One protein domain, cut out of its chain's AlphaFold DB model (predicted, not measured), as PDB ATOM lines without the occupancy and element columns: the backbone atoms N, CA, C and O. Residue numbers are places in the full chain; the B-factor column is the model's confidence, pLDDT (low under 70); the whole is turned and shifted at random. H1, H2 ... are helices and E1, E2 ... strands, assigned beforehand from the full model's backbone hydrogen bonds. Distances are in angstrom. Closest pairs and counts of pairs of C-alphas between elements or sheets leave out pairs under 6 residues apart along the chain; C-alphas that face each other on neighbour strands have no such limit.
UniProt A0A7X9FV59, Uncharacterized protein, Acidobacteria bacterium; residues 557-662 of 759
ATOM      1  N   ALA A 557     170.105 100.449 118.016       67.88
ATOM      2  CA  ALA A 557     170.132 101.908 118.045       67.88
ATOM      3  C   ALA A 557     168.849 102.546 118.619       67.88
ATOM      4  O   ALA A 557     168.940 103.618 119.220       67.88
ATOM      5  N   PHE A 558     167.688 101.888 118.493       73.12
ATOM      6  CA  PHE A 558     166.394 102.369 119.006       73.12
ATOM      7  C   PHE A 558     166.012 101.800 120.376       73.12
ATOM      8  O   PHE A 558     164.952 102.130 120.903       73.12
ATOM      9  N   GLN A 559     166.856 100.960 120.984       81.94
ATOM     10  CA  GLN A 559     166.559 100.408 122.304       81.94
ATOM     11  C   GLN A 559     166.565 101.507 123.372       81.94
ATOM     12  O   GLN A 559     167.540 102.243 123.533       81.94
ATOM     13  N   GLU A 560     165.481 101.578 124.139       87.69
ATOM     14  CA  GLU A 560     165.361 102.415 125.329       87.69
ATOM     15  C   GLU A 560     165.427 101.568 126.596       87.69
ATOM     16  O   GLU A 560     164.983 100.419 126.628       87.69
ATOM     17  N   ARG A 561     165.937 102.162 127.672       89.94
ATOM     18  CA  ARG A 561     165.799 101.638 129.024       89.94
ATOM     19  C   ARG A 561     164.944 102.592 129.842       89.94
ATOM     20  O   ARG A 561     165.169 103.800 129.831       89.94
ATOM     21  N   THR A 562     164.007 102.024 130.593       95.00
ATOM     22  CA  THR A 562     163.305 102.717 131.676       95.00
ATOM     23  C   THR A 562     163.931 102.301 133.006       95.00
ATOM     24  O   THR A 562     164.175 101.115 133.226       95.00
ATOM     25  N   VAL A 563     164.215 103.270 133.871       96.25
ATOM     26  CA  VAL A 563     164.561 103.068 135.282       96.25
ATOM     27  C   VAL A 563     163.375 103.557 136.101       96.25
ATOM     28  O   VAL A 563     163.024 104.735 136.021       96.25
ATOM     29  N   GLU A 564     162.744 102.665 136.856       96.50
ATOM     30  CA  GLU A 564     161.723 103.044 137.831       96.50
ATOM     31  C   GLU A 564     162.396 103.535 139.117       96.50
ATOM     32  O   GLU A 564     163.435 103.023 139.536       96.50
ATOM     33  N   VAL A 565     161.805 104.539 139.748       96.50
ATOM     34  CA  VAL A 565     162.214 105.067 141.047       96.50
ATOM     35  C   VAL A 565     160.995 105.016 141.952       96.50
ATOM     36  O   VAL A 565     159.899 105.397 141.530       96.50
ATOM     37  N   ILE A 566     161.180 104.523 143.171       93.38
ATOM     38  CA  ILE A 566     160.127 104.251 144.151       93.38
ATOM     39  C   ILE A 566     160.656 104.703 145.518       93.38
ATOM     40  O   ILE A 566     161.798 104.399 145.859       93.38
ATOM     41  N   LEU A 567     159.872 105.436 146.307       90.94
ATOM     42  CA  LEU A 567     160.200 105.674 147.717       90.94
ATOM     43  C   LEU A 567     159.822 104.426 148.527       90.94
ATOM     44  O   LEU A 567     158.809 103.797 148.222       90.94
ATOM     45  N   ASP A 568     160.600 104.051 149.542       86.50
ATOM     46  CA  ASP A 568     160.260 102.911 150.402       86.50
ATOM     47  C   ASP A 568     158.827 103.052 150.956       86.50
ATOM     48  O   ASP A 568     158.398 104.141 151.343       86.50
ATOM     49  N   GLY A 569     158.060 101.959 150.951       66.88
ATOM     50  CA  GLY A 569     156.627 101.979 151.251       66.88
ATOM     51  C   GLY A 569     156.328 102.485 152.662       66.88
ATOM     52  O   GLY A 569     155.371 103.228 152.850       66.88
ATOM     53  N   GLN A 570     157.195 102.164 153.627       69.94
ATOM     54  CA  GLN A 570     157.089 102.665 155.001       69.94
ATOM     55  C   GLN A 570     157.294 104.189 155.098       69.94
ATOM     56  O   GLN A 570     156.745 104.834 155.992       69.94
ATOM     57  N   ASP A 571     158.092 104.770 154.202       74.44
ATOM     58  CA  ASP A 571     158.412 106.197 154.212       74.44
ATOM     59  C   ASP A 571     157.465 107.018 153.322       74.44
ATOM     60  O   ASP A 571     157.346 108.227 153.518       74.44
ATOM     61  N   ALA A 572     156.758 106.376 152.385       73.44
ATOM     62  CA  ALA A 572     155.786 107.015 151.499       73.44
ATOM     63  C   ALA A 572     154.530 107.510 152.229       73.44
ATOM     64  O   ALA A 572     154.137 108.659 152.025       73.44
ATOM     65  N   ASP A 573     153.952 106.697 153.117       77.25
ATOM     66  CA  ASP A 573     152.743 107.063 153.876       77.25
ATOM     67  C   ASP A 573     152.970 108.300 154.768       77.25
ATOM     68  O   ASP A 573     152.098 109.160 154.909       77.25
ATOM     69  N   ASP A 574     154.178 108.426 155.327       77.44
ATOM     70  CA  ASP A 574     154.570 109.531 156.203       77.44
ATOM     71  C   ASP A 574     155.377 110.645 155.501       77.44
ATOM     72  O   ASP A 574     155.789 111.597 156.168       77.44
ATOM     73  N   PHE A 575     155.622 110.571 154.187       82.62
ATOM     74  CA  PHE A 575     156.555 111.458 153.464       82.62
ATOM     75  C   PHE A 575     156.312 112.951 153.748       82.62
ATOM     76  O   PHE A 575     157.224 113.682 154.146       82.62
ATOM     77  N   LYS A 576     155.048 113.376 153.630       81.12
ATOM     78  CA  LYS A 576     154.577 114.755 153.855       81.12
ATOM     79  C   LYS A 576     154.803 115.283 155.278       81.12
ATOM     80  O   LYS A 576     154.736 116.486 155.512       81.12
ATOM     81  N   ASN A 577     155.070 114.406 156.247       82.94
ATOM     82  CA  ASN A 577     155.233 114.794 157.648       82.94
ATOM     83  C   ASN A 577     156.640 115.355 157.937       82.94
ATOM     84  O   ASN A 577     156.837 115.983 158.980       82.94
ATOM     85  N   TYR A 578     157.629 115.116 157.062       82.06
ATOM     86  CA  TYR A 578     159.022 115.524 157.310       82.06
ATOM     87  C   TYR A 578     159.919 115.720 156.068       82.06
ATOM     88  O   TYR A 578     161.028 116.251 156.215       82.06
ATOM     89  N   VAL A 579     159.486 115.339 154.862       87.75
ATOM     90  CA  VAL A 579     160.227 115.545 153.604       87.75
ATOM     91  C   VAL A 579     159.495 116.569 152.733       87.75
ATOM     92  O   VAL A 579     158.327 116.396 152.410       87.75
ATOM     93  N   ASN A 580     160.193 117.625 152.302       90.12
ATOM     94  CA  ASN A 580     159.664 118.580 151.321       90.12
ATOM     95  C   ASN A 580     159.741 118.005 149.898       90.12
ATOM     96  O   ASN A 580     158.810 118.118 149.105       90.12
ATOM     97  N   SER A 581     160.899 117.438 149.542       93.44
ATOM     98  CA  SER A 581     161.104 116.745 148.265       93.44
ATOM     99  C   SER A 581     162.349 115.856 148.281       93.44
ATOM    100  O   SER A 581     163.292 116.110 149.036       93.44
ATOM    101  N   VAL A 582     162.378 114.855 147.400       94.81
ATOM    102  CA  VAL A 582     163.595 114.105 147.057       94.81
ATOM    103  C   VAL A 582     163.779 114.065 145.542       94.81
ATOM    104  O   VAL A 582     162.869 113.698 144.802       94.81
ATOM    105  N   SER A 583     164.967 114.451 145.089       96.38
ATOM    106  CA  SER A 583     165.393 114.427 143.691       96.38
ATOM    107  C   SER A 583     166.405 113.307 143.469       96.38
ATOM    108  O   SER A 583     167.415 113.235 144.167       96.38
ATOM    109  N   VAL A 584     166.186 112.473 142.458       97.50
ATOM    110  CA  VAL A 584     167.181 111.545 141.911       97.50
ATOM    111  C   VAL A 584     167.752 112.156 140.646       97.50
ATOM    112  O   VAL A 584     167.051 112.320 139.648       97.50
ATOM    113  N   ILE A 585     169.033 112.504 140.700       97.50
ATOM    114  CA  ILE A 585     169.763 113.105 139.589       97.50
ATOM    115  C   ILE A 585     170.555 111.990 138.913       97.50
ATOM    116  O   ILE A 585     171.430 111.385 139.530       97.50
ATOM    117  N   PHE A 586     170.259 111.735 137.645       96.81
ATOM    118  CA  PHE A 586     170.924 110.749 136.803       96.81
ATOM    119  C   PHE A 586     172.050 111.400 136.001       96.81
ATOM    120  O   PHE A 586     171.896 112.511 135.485       96.81
ATOM    121  N   ARG A 587     173.154 110.674 135.813       94.06
ATOM    122  CA  ARG A 587     174.158 110.948 134.782       94.06
ATOM    123  C   ARG A 587     174.556 109.653 134.068       94.06
ATOM    124  O   ARG A 587     174.773 108.619 134.695       94.06
ATOM    125  N   LYS A 588     174.689 109.711 132.745       89.62
ATOM    126  CA  LYS A 588     175.218 108.625 131.914       89.62
ATOM    127  C   LYS A 588     176.303 109.170 130.994       89.62
ATOM    128  O   LYS A 588     176.053 110.025 130.140       89.62
ATOM    129  N   GLN A 589     177.516 108.655 131.170       84.38
ATOM    130  CA  GLN A 589     178.601 108.849 130.216       84.38
ATOM    131  C   GLN A 589     178.244 108.113 128.918       84.38
ATOM    132  O   GLN A 589     177.859 106.947 128.970       84.38
ATOM    133  N   ARG A 590     178.365 108.791 127.772       77.50
ATOM    134  CA  ARG A 590     178.149 108.191 126.448       77.50
ATOM    135  C   ARG A 590     179.467 107.925 125.735       77.50
ATOM    136  O   ARG A 590     180.410 108.712 125.860       77.50
ATOM    137  N   MET A 591     179.510 106.858 124.941       68.12
ATOM    138  CA  MET A 591     180.624 106.567 124.030       68.12
ATOM    139  C   MET A 591     180.771 107.680 122.975       68.12
ATOM    140  O   MET A 591     180.014 107.746 122.013       68.12
ATOM    141  N   GLY A 592     181.752 108.572 123.158       65.56
ATOM    142  CA  GLY A 592     182.085 109.627 122.188       65.56
ATOM    143  C   GLY A 592     181.109 110.812 122.119       65.56
ATOM    144  O   GLY A 592     181.139 111.553 121.141       65.56
ATOM    145  N   GLY A 593     180.259 111.013 123.132       69.38
ATOM    146  CA  GLY A 593     179.274 112.103 123.169       69.38
ATOM    147  C   GLY A 593     179.188 112.816 124.526       69.38
ATOM    148  O   GLY A 593     179.764 112.345 125.509       69.38
ATOM    149  N   PRO A 594     178.463 113.949 124.612       76.62
ATOM    150  CA  PRO A 594     178.285 114.671 125.866       76.62
ATOM    151  C   PRO A 594     177.495 113.831 126.877       76.62
ATOM    152  O   PRO A 594     176.572 113.095 126.501       76.62
ATOM    153  N   VAL A 595     177.844 113.973 128.158       84.19
ATOM    154  CA  VAL A 595     177.165 113.313 129.284       84.19
ATOM    155  C   VAL A 595     175.668 113.608 129.218       84.19
ATOM    156  O   VAL A 595     175.264 114.759 129.069       84.19
ATOM    157  N   MET A 596     174.846 112.565 129.296       85.00
ATOM    158  CA  MET A 596     173.403 112.714 129.447       85.00
ATOM    159  C   MET A 596     173.090 112.874 130.930       85.00
ATOM    160  O   MET A 596     173.555 112.074 131.738       85.00
ATOM    161  N   THR A 597     172.307 113.886 131.287       91.12
ATOM    162  CA  THR A 597     171.801 114.090 132.649       91.12
ATOM    163  C   THR A 597     170.280 114.109 132.654       91.12
ATOM    164  O   THR A 597     169.654 114.435 131.645       91.12
ATOM    165  N   GLY A 598     169.681 113.789 133.793       92.50
ATOM    166  CA  GLY A 598     168.242 113.904 134.006       92.50
ATOM    167  C   GLY A 598     167.905 113.978 135.485       92.50
ATOM    168  O   GLY A 598     168.754 113.699 136.329       92.50
ATOM    169  N   GLU A 599     166.671 114.346 135.797       95.81
ATOM    170  CA  GLU A 599     166.173 114.414 137.167       95.81
ATOM    171  C   GLU A 599     164.782 113.786 137.242       95.81
ATOM    172  O   GLU A 599     163.949 113.974 136.356       95.81
ATOM    173  N   VAL A 600     164.543 113.046 138.318       95.19
ATOM    174  CA  VAL A 600     163.227 112.575 138.746       95.19
ATOM    175  C   VAL A 600     163.011 113.097 140.159       95.19
ATOM    176  O   VAL A 600     163.884 112.915 141.003       95.19
ATOM    177  N   LYS A 601     161.878 113.747 140.434       94.31
ATOM    178  CA  LYS A 601     161.641 114.418 141.715       94.31
ATOM    179  C   LYS A 601     160.290 114.054 142.316       94.31
ATOM    180  O   LYS A 601     159.261 114.266 141.680       94.31
ATOM    181  N   PHE A 602     160.319 113.587 143.560       91.69
ATOM    182  CA  PHE A 602     159.146 113.379 144.401       91.69
ATOM    183  C   PHE A 602     158.872 114.617 145.249       91.69
ATOM    184  O   PHE A 602     159.790 115.217 145.817       91.69
ATOM    185  N   PHE A 603     157.600 114.986 145.333       89.31
ATOM    186  CA  PHE A 603     157.047 116.081 146.129       89.31
ATOM    187  C   PHE A 603     155.549 115.817 146.319       89.31
ATOM    188  O   PHE A 603     154.962 115.081 145.531       89.31
ATOM    189  N   GLU A 604     154.922 116.396 147.344       85.06
ATOM    190  CA  GLU A 604     153.568 116.022 147.794       85.06
ATOM    191  C   GLU A 604     152.520 115.921 146.665       85.06
ATOM    192  O   GLU A 604     151.898 114.875 146.495       85.06
ATOM    193  N   GLN A 605     152.394 116.956 145.828       82.44
ATOM    194  CA  GLN A 605     151.439 116.987 144.706       82.44
ATOM    195  C   GLN A 605     151.650 115.839 143.701       82.44
ATOM    196  O   GLN A 605     150.687 115.270 143.190       82.44
ATOM    197  N   GLN A 606     152.901 115.441 143.449       83.25
ATOM    198  CA  GLN A 606     153.223 114.378 142.496       83.25
ATOM    199  C   GLN A 606     152.700 113.005 142.952       83.25
ATOM    200  O   GLN A 606     152.359 112.186 142.093       83.25
ATOM    201  N   PHE A 607     152.590 112.747 144.261       79.25
ATOM    202  CA  PHE A 607     152.006 111.497 144.764       79.25
ATOM    203  C   PHE A 607     150.520 111.379 144.407       79.25
ATOM    204  O   PHE A 607     150.080 110.287 144.055       79.25
ATOM    205  N   ALA A 608     149.768 112.485 144.411       72.62
ATOM    206  CA  ALA A 608     148.367 112.493 143.985       72.62
ATOM    207  C   ALA A 608     148.209 112.259 142.468       72.62
ATOM    208  O   ALA A 608     147.277 111.586 142.041       72.62
ATOM    209  N   GLU A 609     149.132 112.775 141.650       76.19
ATOM    210  CA  GLU A 609     149.074 112.641 140.185       76.19
ATOM    211  C   GLU A 609     149.565 111.283 139.654       76.19
ATOM    212  O   GLU A 609     149.058 110.785 138.648       76.19
ATOM    213  N   LYS A 610     150.634 110.733 140.249       76.00
ATOM    214  CA  LYS A 610     151.424 109.620 139.676       76.00
ATOM    215  C   LYS A 610     151.729 108.500 140.678       76.00
ATOM    216  O   LYS A 610     152.349 107.504 140.310       76.00
ATOM    217  N   GLY A 611     151.289 108.636 141.929       84.12
ATOM    218  CA  GLY A 611     151.567 107.685 143.003       84.12
ATOM    219  C   GLY A 611     153.039 107.649 143.422       84.12
ATOM    220  O   GLY A 611     153.852 108.492 143.048       84.12
ATOM    221  N   ASN A 612     153.404 106.624 144.190       87.81
ATOM    222  CA  ASN A 612     154.768 106.407 144.680       87.81
ATOM    223  C   ASN A 612     155.705 105.760 143.626       87.81
ATOM    224  O   ASN A 612     156.502 104.873 143.926       87.81
ATOM    225  N   ARG A 613     155.583 106.142 142.352       90.56
ATOM    226  CA  ARG A 613     156.478 105.642 141.306       90.56
ATOM    227  C   ARG A 613     156.688 106.670 140.211       90.56
ATOM    228  O   ARG A 613     155.746 107.139 139.581       90.56
ATOM    229  N   LEU A 614     157.953 106.932 139.922       93.12
ATOM    230  CA  LEU A 614     158.382 107.763 138.808       93.12
ATOM    231  C   LEU A 614     159.329 106.976 137.900       93.12
ATOM    232  O   LEU A 614     159.853 105.934 138.284       93.12
ATOM    233  N   SER A 615     159.535 107.454 136.673       93.94
ATOM    234  CA  SER A 615     160.385 106.770 135.697       93.94
ATOM    235  C   SER A 615     161.313 107.734 134.969       93.94
ATOM    236  O   SER A 615     160.904 108.818 134.553       93.94
ATOM    237  N   TYR A 616     162.568 107.321 134.800       94.44
ATOM    238  CA  TYR A 616     163.539 107.970 133.926       94.44
ATOM    239  C   TYR A 616     163.796 107.086 132.707       94.44
ATOM    240  O   TYR A 616     163.966 105.874 132.845       94.44
ATOM    241  N   LYS A 617     163.840 107.677 131.510       92.69
ATOM    242  CA  LYS A 617     164.116 106.961 130.258       92.69
ATOM    243  C   LYS A 617     165.387 107.469 129.597       92.69
ATOM    244  O   LYS A 617     165.623 108.674 129.543       92.69
ATOM    245  N   TYR A 618     166.176 106.548 129.051       89.31
ATOM    246  CA  TYR A 618     167.313 106.879 128.197       89.31
ATOM    247  C   TYR A 618     167.518 105.839 127.091       89.31
ATOM    248  O   TYR A 618     167.271 104.646 127.276       89.31
ATOM    249  N   SER A 619     167.984 106.295 125.930       84.19
ATOM    250  CA  SER A 619     168.223 105.454 124.753       84.19
ATOM    251  C   SER A 619     169.660 104.916 124.714       84.19
ATOM    252  O   SER A 619     170.587 105.537 125.239       84.19
ATOM    253  N   ARG A 620     169.851 103.773 124.051       81.69
ATOM    254  CA  ARG A 620     171.125 103.048 123.937       81.69
ATOM    255  C   ARG A 620     172.191 103.754 123.093       81.69
ATOM    256  O   ARG A 620     173.364 103.689 123.436       81.69
ATOM    257  N   VAL A 621     171.783 104.390 121.989       72.44
ATOM    258  CA  VAL A 621     172.607 105.199 121.060       72.44
ATOM    259  C   VAL A 621     173.992 104.596 120.751       72.44
ATOM    260  O   VAL A 621     175.009 105.018 121.290       72.44
ATOM    261  N   ASN A 622     174.044 103.639 119.819       64.81
ATOM    262  CA  ASN A 622     175.279 103.057 119.257       64.81
ATOM    263  C   ASN A 622     176.229 102.335 120.251       64.81
ATOM    264  O   ASN A 622     177.326 101.928 119.865       64.81
ATOM    265  N   GLU A 623     175.828 102.107 121.506       69.12
ATOM    266  CA  GLU A 623     176.637 101.382 122.499       69.12
ATOM    267  C   GLU A 623     176.476  99.853 122.354       69.12
ATOM    268  O   GLU A 623     175.485  99.260 122.775       69.12
ATOM    269  N   ALA A 624     177.453  99.176 121.737       63.41
ATOM    270  CA  ALA A 624     177.348  97.749 121.387       63.41
ATOM    271  C   ALA A 624     177.375  96.763 122.582       63.41
ATOM    272  O   ALA A 624     176.891  95.640 122.447       63.41
ATOM    273  N   SER A 625     177.893  97.162 123.749       69.62
ATOM    274  CA  SER A 625     178.065  96.308 124.938       69.62
ATOM    275  C   SER A 625     176.983  96.525 126.004       69.62
ATOM    276  O   SER A 625     176.335  97.565 126.040       69.62
ATOM    277  N   THR A 626     176.824  95.567 126.928       75.31
ATOM    278  CA  THR A 626     175.915  95.654 128.095       75.31
ATOM    279  C   THR A 626     176.209  96.825 129.036       75.31
ATOM    280  O   THR A 626     175.341  97.194 129.819       75.31
ATOM    281  N   GLU A 627     177.378  97.461 128.916       78.81
ATOM    282  CA  GLU A 627     177.709  98.726 129.585       78.81
ATOM    283  C   GLU A 627     176.690  99.838 129.302       78.81
ATOM    284  O   GLU A 627     176.580 100.774 130.091       78.81
ATOM    285  N   TRP A 628     175.900  99.741 128.225       83.62
ATOM    286  CA  TRP A 628     174.849 100.719 127.951       83.62
ATOM    287  C   TRP A 628     173.795 100.800 129.065       83.62
ATOM    288  O   TRP A 628     173.232 101.871 129.281       83.62
ATOM    289  N   LEU A 629     173.596  99.705 129.809       88.75
ATOM    290  CA  LEU A 629     172.701  99.603 130.965       88.75
ATOM    291  C   LEU A 629     173.241 100.321 132.216       88.75
ATOM    292  O   LEU A 629     172.482 100.529 133.164       88.75
ATOM    293  N   ASN A 630     174.534 100.667 132.233       91.06
ATOM    294  CA  ASN A 630     175.179 101.334 133.355       91.06
ATOM    295  C   ASN A 630     174.868 102.834 133.340       91.06
ATOM    296  O   ASN A 630     175.009 103.522 132.321       91.06
ATOM    297  N   TYR A 631     174.515 103.349 134.511       93.38
ATOM    298  CA  TYR A 631     174.347 104.768 134.785       93.38
ATOM    299  C   TYR A 631     174.850 105.079 136.195       93.38
ATOM    300  O   TYR A 631     175.158 104.188 136.988       93.38
ATOM    301  N   GLU A 632     174.957 106.362 136.500       96.00
ATOM    302  CA  GLU A 632     175.255 106.840 137.840       96.00
ATOM    303  C   GLU A 632     174.109 107.730 138.309       96.00
ATOM    304  O   GLU A 632     173.531 108.483 137.521       96.00
ATOM    305  N   TYR A 633     173.763 107.647 139.587       97.44
ATOM    306  CA  TYR A 633     172.753 108.505 140.192       97.44
ATOM    307  C   TYR A 633     173.242 109.068 141.522       97.44
ATOM    308  O   TYR A 633     174.159 108.534 142.143       97.44
ATOM    309  N   ARG A 634     172.617 110.154 141.960       97.50
ATOM    310  CA  ARG A 634     172.705 110.643 143.338       97.50
ATOM    311  C   ARG A 634     171.341 111.124 143.802       97.50
ATOM    312  O   ARG A 634     170.527 111.555 142.984       97.50
ATOM    313  N   THR A 635     171.099 111.069 145.103       97.31
ATOM    314  CA  THR A 635     169.854 111.539 145.710       97.31
ATOM    315  C   THR A 635     170.095 112.853 146.439       97.31
ATOM    316  O   THR A 635     170.963 112.906 147.311       97.31
ATOM    317  N   LYS A 636     169.305 113.883 146.138       96.94
ATOM    318  CA  LYS A 636     169.232 115.116 146.923       96.94
ATOM    319  C   LYS A 636     167.912 115.149 147.689       96.94
ATOM    320  O   LYS A 636     166.844 115.133 147.087       96.94
ATOM    321  N   TRP A 637     167.997 115.228 149.008       95.06
ATOM    322  CA  TRP A 637     166.867 115.279 149.928       95.06
ATOM    323  C   TRP A 637     166.723 116.689 150.495       95.06
ATOM    324  O   TRP A 637     167.707 117.297 150.917       95.06
ATOM    325  N   ASN A 638     165.495 117.195 150.530       93.62
ATOM    326  CA  ASN A 638     165.127 118.427 151.215       93.62
ATOM    327  C   ASN A 638     164.107 118.075 152.306       93.62
ATOM    328  O   ASN A 638     163.001 117.618 152.010       93.62
ATOM    329  N   LEU A 639     164.509 118.256 153.561       90.88
ATOM    330  CA  LEU A 639     163.779 117.865 154.762       90.88
ATOM    331  C   LEU A 639     163.248 119.100 155.506       90.88
ATOM    332  O   LEU A 639     163.746 120.224 155.358       90.88
ATOM    333  N   TYR A 640     162.250 118.881 156.360       86.50
ATOM    334  CA  TYR A 640     161.683 119.918 157.221       86.50
ATOM    335  C   TYR A 640     162.750 120.586 158.106       86.50
ATOM    336  O   TYR A 640     163.767 119.998 158.472       86.50
ATOM    337  N   GLY A 641     162.542 121.871 158.406       81.56
ATOM    338  CA  GLY A 641     163.575 122.722 159.010       81.56
ATOM    339  C   GLY A 641     164.630 123.227 158.015       81.56
ATOM    340  O   GLY A 641     165.610 123.845 158.432       81.56
ATOM    341  N   GLY A 642     164.441 123.004 156.707       84.88
ATOM    342  CA  GLY A 642     165.342 123.475 155.649       84.88
ATOM    343  C   GLY A 642     166.696 122.766 155.657       84.88
ATOM    344  O   GLY A 642     167.719 123.387 155.369       84.88
ATOM    345  N   VAL A 643     166.709 121.494 156.058       90.12
ATOM    346  CA  VAL A 643     167.891 120.634 155.991       90.12
ATOM    347  C   VAL A 643     167.975 120.064 154.581       90.12
ATOM    348  O   VAL A 643     167.034 119.430 154.108       90.12
ATOM    349  N   GLU A 644     169.108 120.270 153.916       92.81
ATOM    350  CA  GLU A 644     169.413 119.614 152.648       92.81
ATOM    351  C   GLU A 644     170.515 118.576 152.857       92.81
ATOM    352  O   GLU A 644     171.479 118.820 153.585       92.81
ATOM    353  N   TRP A 645     170.382 117.429 152.198       93.94
ATOM    354  CA  TRP A 645     171.412 116.396 152.138       93.94
ATOM    355  C   TRP A 645     171.544 115.885 150.708       93.94
ATOM    356  O   TRP A 645     170.553 115.761 149.992       93.94
ATOM    357  N   GLU A 646     172.765 115.585 150.284       95.38
ATOM    358  CA  GLU A 646     173.056 115.051 148.958       95.38
ATOM    359  C   GLU A 646     173.993 113.850 149.097       95.38
ATOM    360  O   GLU A 646     174.971 113.910 149.841       95.38
ATOM    361  N   SER A 647     173.676 112.758 148.402       96.06
ATOM    362  CA  SER A 647     174.532 111.574 148.360       96.06
ATOM    363  C   SER A 647     175.707 111.767 147.403       96.06
ATOM    364  O   SER A 647     175.629 112.519 146.425       96.06
ATOM    365  N   ASP A 648     176.754 110.970 147.602       96.75
ATOM    366  CA  ASP A 648     177.731 110.710 146.552       96.75
ATOM    367  C   ASP A 648     177.075 110.062 145.318       96.75
ATOM    368  O   ASP A 648     175.937 109.576 145.354       96.75
ATOM    369  N   TRP A 649     177.811 110.062 144.207       96.81
ATOM    370  CA  TRP A 649     177.398 109.398 142.975       96.81
ATOM    371  C   TRP A 649     177.582 107.882 143.078       96.81
ATOM    372  O   TRP A 649     178.699 107.391 143.235       96.81
ATOM    373  N   VAL A 650     176.486 107.145 142.923       97.06
ATOM    374  CA  VAL A 650     176.433 105.682 142.942       97.06
ATOM    375  C   VAL A 650     176.327 105.167 141.510       97.06
ATOM    376  O   VAL A 650     175.402 105.537 140.786       97.06
ATOM    377  N   LYS A 651     177.258 104.301 141.090       95.75
ATOM    378  CA  LYS A 651     177.195 103.591 139.802       95.75
ATOM    379  C   LYS A 651     176.376 102.311 139.947       95.75
ATOM    380  O   LYS A 651     176.682 101.495 140.809       95.75
ATOM    381  N   THR A 652     175.386 102.113 139.078       95.62
ATOM    382  CA  THR A 652     174.557 100.899 139.053       95.62
ATOM    383  C   THR A 652     174.080 100.545 137.633       95.62
ATOM    384  O   THR A 652     174.209 101.328 136.689       95.62
ATOM    385  N   SER A 653     173.535  99.336 137.493       93.88
ATOM    386  CA  SER A 653     172.815  98.813 136.333       93.88
ATOM    387  C   SER A 653     171.381  98.379 136.675       93.88
ATOM    388  O   SER A 653     170.783  97.610 135.917       93.88
ATOM    389  N   ASP A 654     170.828  98.808 137.814       96.06
ATOM    390  CA  ASP A 654     169.503  98.393 138.298       96.06
ATOM    391  C   ASP A 654     168.362  99.018 137.485       96.06
ATOM    392  O   ASP A 654     168.497 100.095 136.895       96.06
ATOM    393  N   SER A 655     167.233  98.316 137.358       93.75
ATOM    394  CA  SER A 655     166.036  98.817 136.653       93.75
ATOM    395  C   SER A 655     165.023  99.476 137.584       93.75
ATOM    396  O   SER A 655     164.120 100.151 137.099       93.75
ATOM    397  N   VAL A 656     165.177  99.287 138.896       96.44
ATOM    398  CA  VAL A 656     164.338  99.872 139.943       96.44
ATOM    399  C   VAL A 656     165.256 100.414 141.034       96.44
ATOM    400  O   VAL A 656     166.145  99.699 141.491       96.44
ATOM    401  N   LEU A 657     165.044 101.662 141.444       96.31
ATOM    402  CA  LEU A 657     165.717 102.292 142.577       96.31
ATOM    403  C   LEU A 657     164.712 102.509 143.710       96.31
ATOM    404  O   LEU A 657     163.811 103.339 143.574       96.31
ATOM    405  N   THR A 658     164.891 101.803 144.826       94.81
ATOM    406  CA  THR A 658     164.162 102.085 146.070       94.81
ATOM    407  C   THR A 658     164.925 103.135 146.874       94.81
ATOM    408  O   THR A 658     166.113 102.967 147.149       94.81
ATOM    409  N   LEU A 659     164.258 104.230 147.230       93.38
ATOM    410  CA  LEU A 659     164.830 105.332 147.999       93.38
ATOM    411  C   LEU A 659     164.409 105.233 149.467       93.38
ATOM    412  O   LEU A 659     163.218 105.182 149.757       93.38
ATOM    413  N   THR A 660     165.371 105.314 150.381       90.19
ATOM    414  CA  THR A 660     165.133 105.408 151.831       90.19
ATOM    415  C   THR A 660     165.707 106.738 152.339       90.19
ATOM    416  O   THR A 660     166.818 107.095 151.927       90.19
ATOM    417  N   PRO A 661     165.011 107.494 153.210       90.69
ATOM    418  CA  PRO A 661     165.523 108.741 153.769       90.69
ATOM    419  C   PRO A 661     166.850 108.543 154.525       90.69
ATOM    420  O   PRO A 661     167.005 107.566 155.259       90.69
ATOM    421  N   PRO A 662     167.797 109.497 154.446       91.19
ATOM    422  CA  PRO A 662     169.092 109.418 155.132       91.19
ATOM    423  C   PRO A 662     169.001 109.742 156.640       91.19
ATOM    424  O   PRO A 662     170.017 109.957 157.301       91.19
TER     425      PRO A 662
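What this domain is: This is residues 557 to 662 of the 759 residues of an uncharacterized protein of Acidobacteria bacterium (UniProt A0A7X9FV59). The model is an elongated sandwich of two sheets face to face: a larger, twisted sheet built on the long strands E2, E3 and E5, with the short E6 and E7 along E5, is covered in part by a smaller sheet of E4, E1 and E8. Two short helices, H1 and H2, lie toward one end of the long axis and H3 toward the other. The printed part has 106 residues, in the order E1 H1 E2 E3 H2 E4 H3 E5 E6 E7 E8; the class is mixed, helices and strands. The larger sheet is branched and antiparallel; the smaller runs E4, E1, E8 and is mixed. The whole is compact, with a radius of gyration of the C-alphas of 14.9 A and spans of 46 by 25 by 18 A.

Where its parts are: In the larger sheet, E2 is residues 579 to 590, 33.4 A long, E3 593 to 603, 32.2 A, E5 631 to 639, 26.1 A, E6 643 to 646 and E7 650 to 652. E2 begins at C-alpha 579 (160.227, 115.545, 153.604). In the smaller sheet, E1 is residues 560 to 567, 23.2 A long, from C-alpha 560 (165.361, 102.415, 125.329), E4 614 to 619, 17.3 A, and E8 656 to 659, ending at C-alpha 659 (164.830, 105.332, 147.999). H1 is residues 569 to 572, H2 604 to 610 and H3 626 to 629.

How they stand to each other: E2 and E3 form a hairpin, with N 584 and O 600 2.8 A apart. On the other side of E2 is E5, antiparallel, with N 583 and O 636 at 2.8 A. E6, in a hairpin with E5, has N 645 and O 637 at 3.0 A; E7, antiparallel to E5 on the same side, has N 650 and O 633 at 2.8 A. The facing parts of the two sheets are 9.5 A apart centre to centre, their strands at 19 degrees. E4 and E1 are antiparallel, N 563 to O 616 2.8 A; E1 and E8 are parallel, N 657 to O 564 2.8 A. Between the sheets, the closest C-alphas of E3 and E4 are Val 600 and Tyr 616, 6.7 A. H3 only grazes both sheets, H1 only just grazes the smaller with 5 pairs of C-alphas within 10 A, and H2 is on neither. In H2, 2 of 3 O i to N i+4 pairs are within hydrogen-bond range; H1 and H3 are too short for such a pair.

The domain as a whole: The farthest C-alphas, Ala 624 and Gly 641, are 47.2 A apart. The printed part has no cut and no long link. Mean pLDDT of the printed part is 87.0, with residues 557, 569 to 570, 591 to 593 and 622 to 625 under 70.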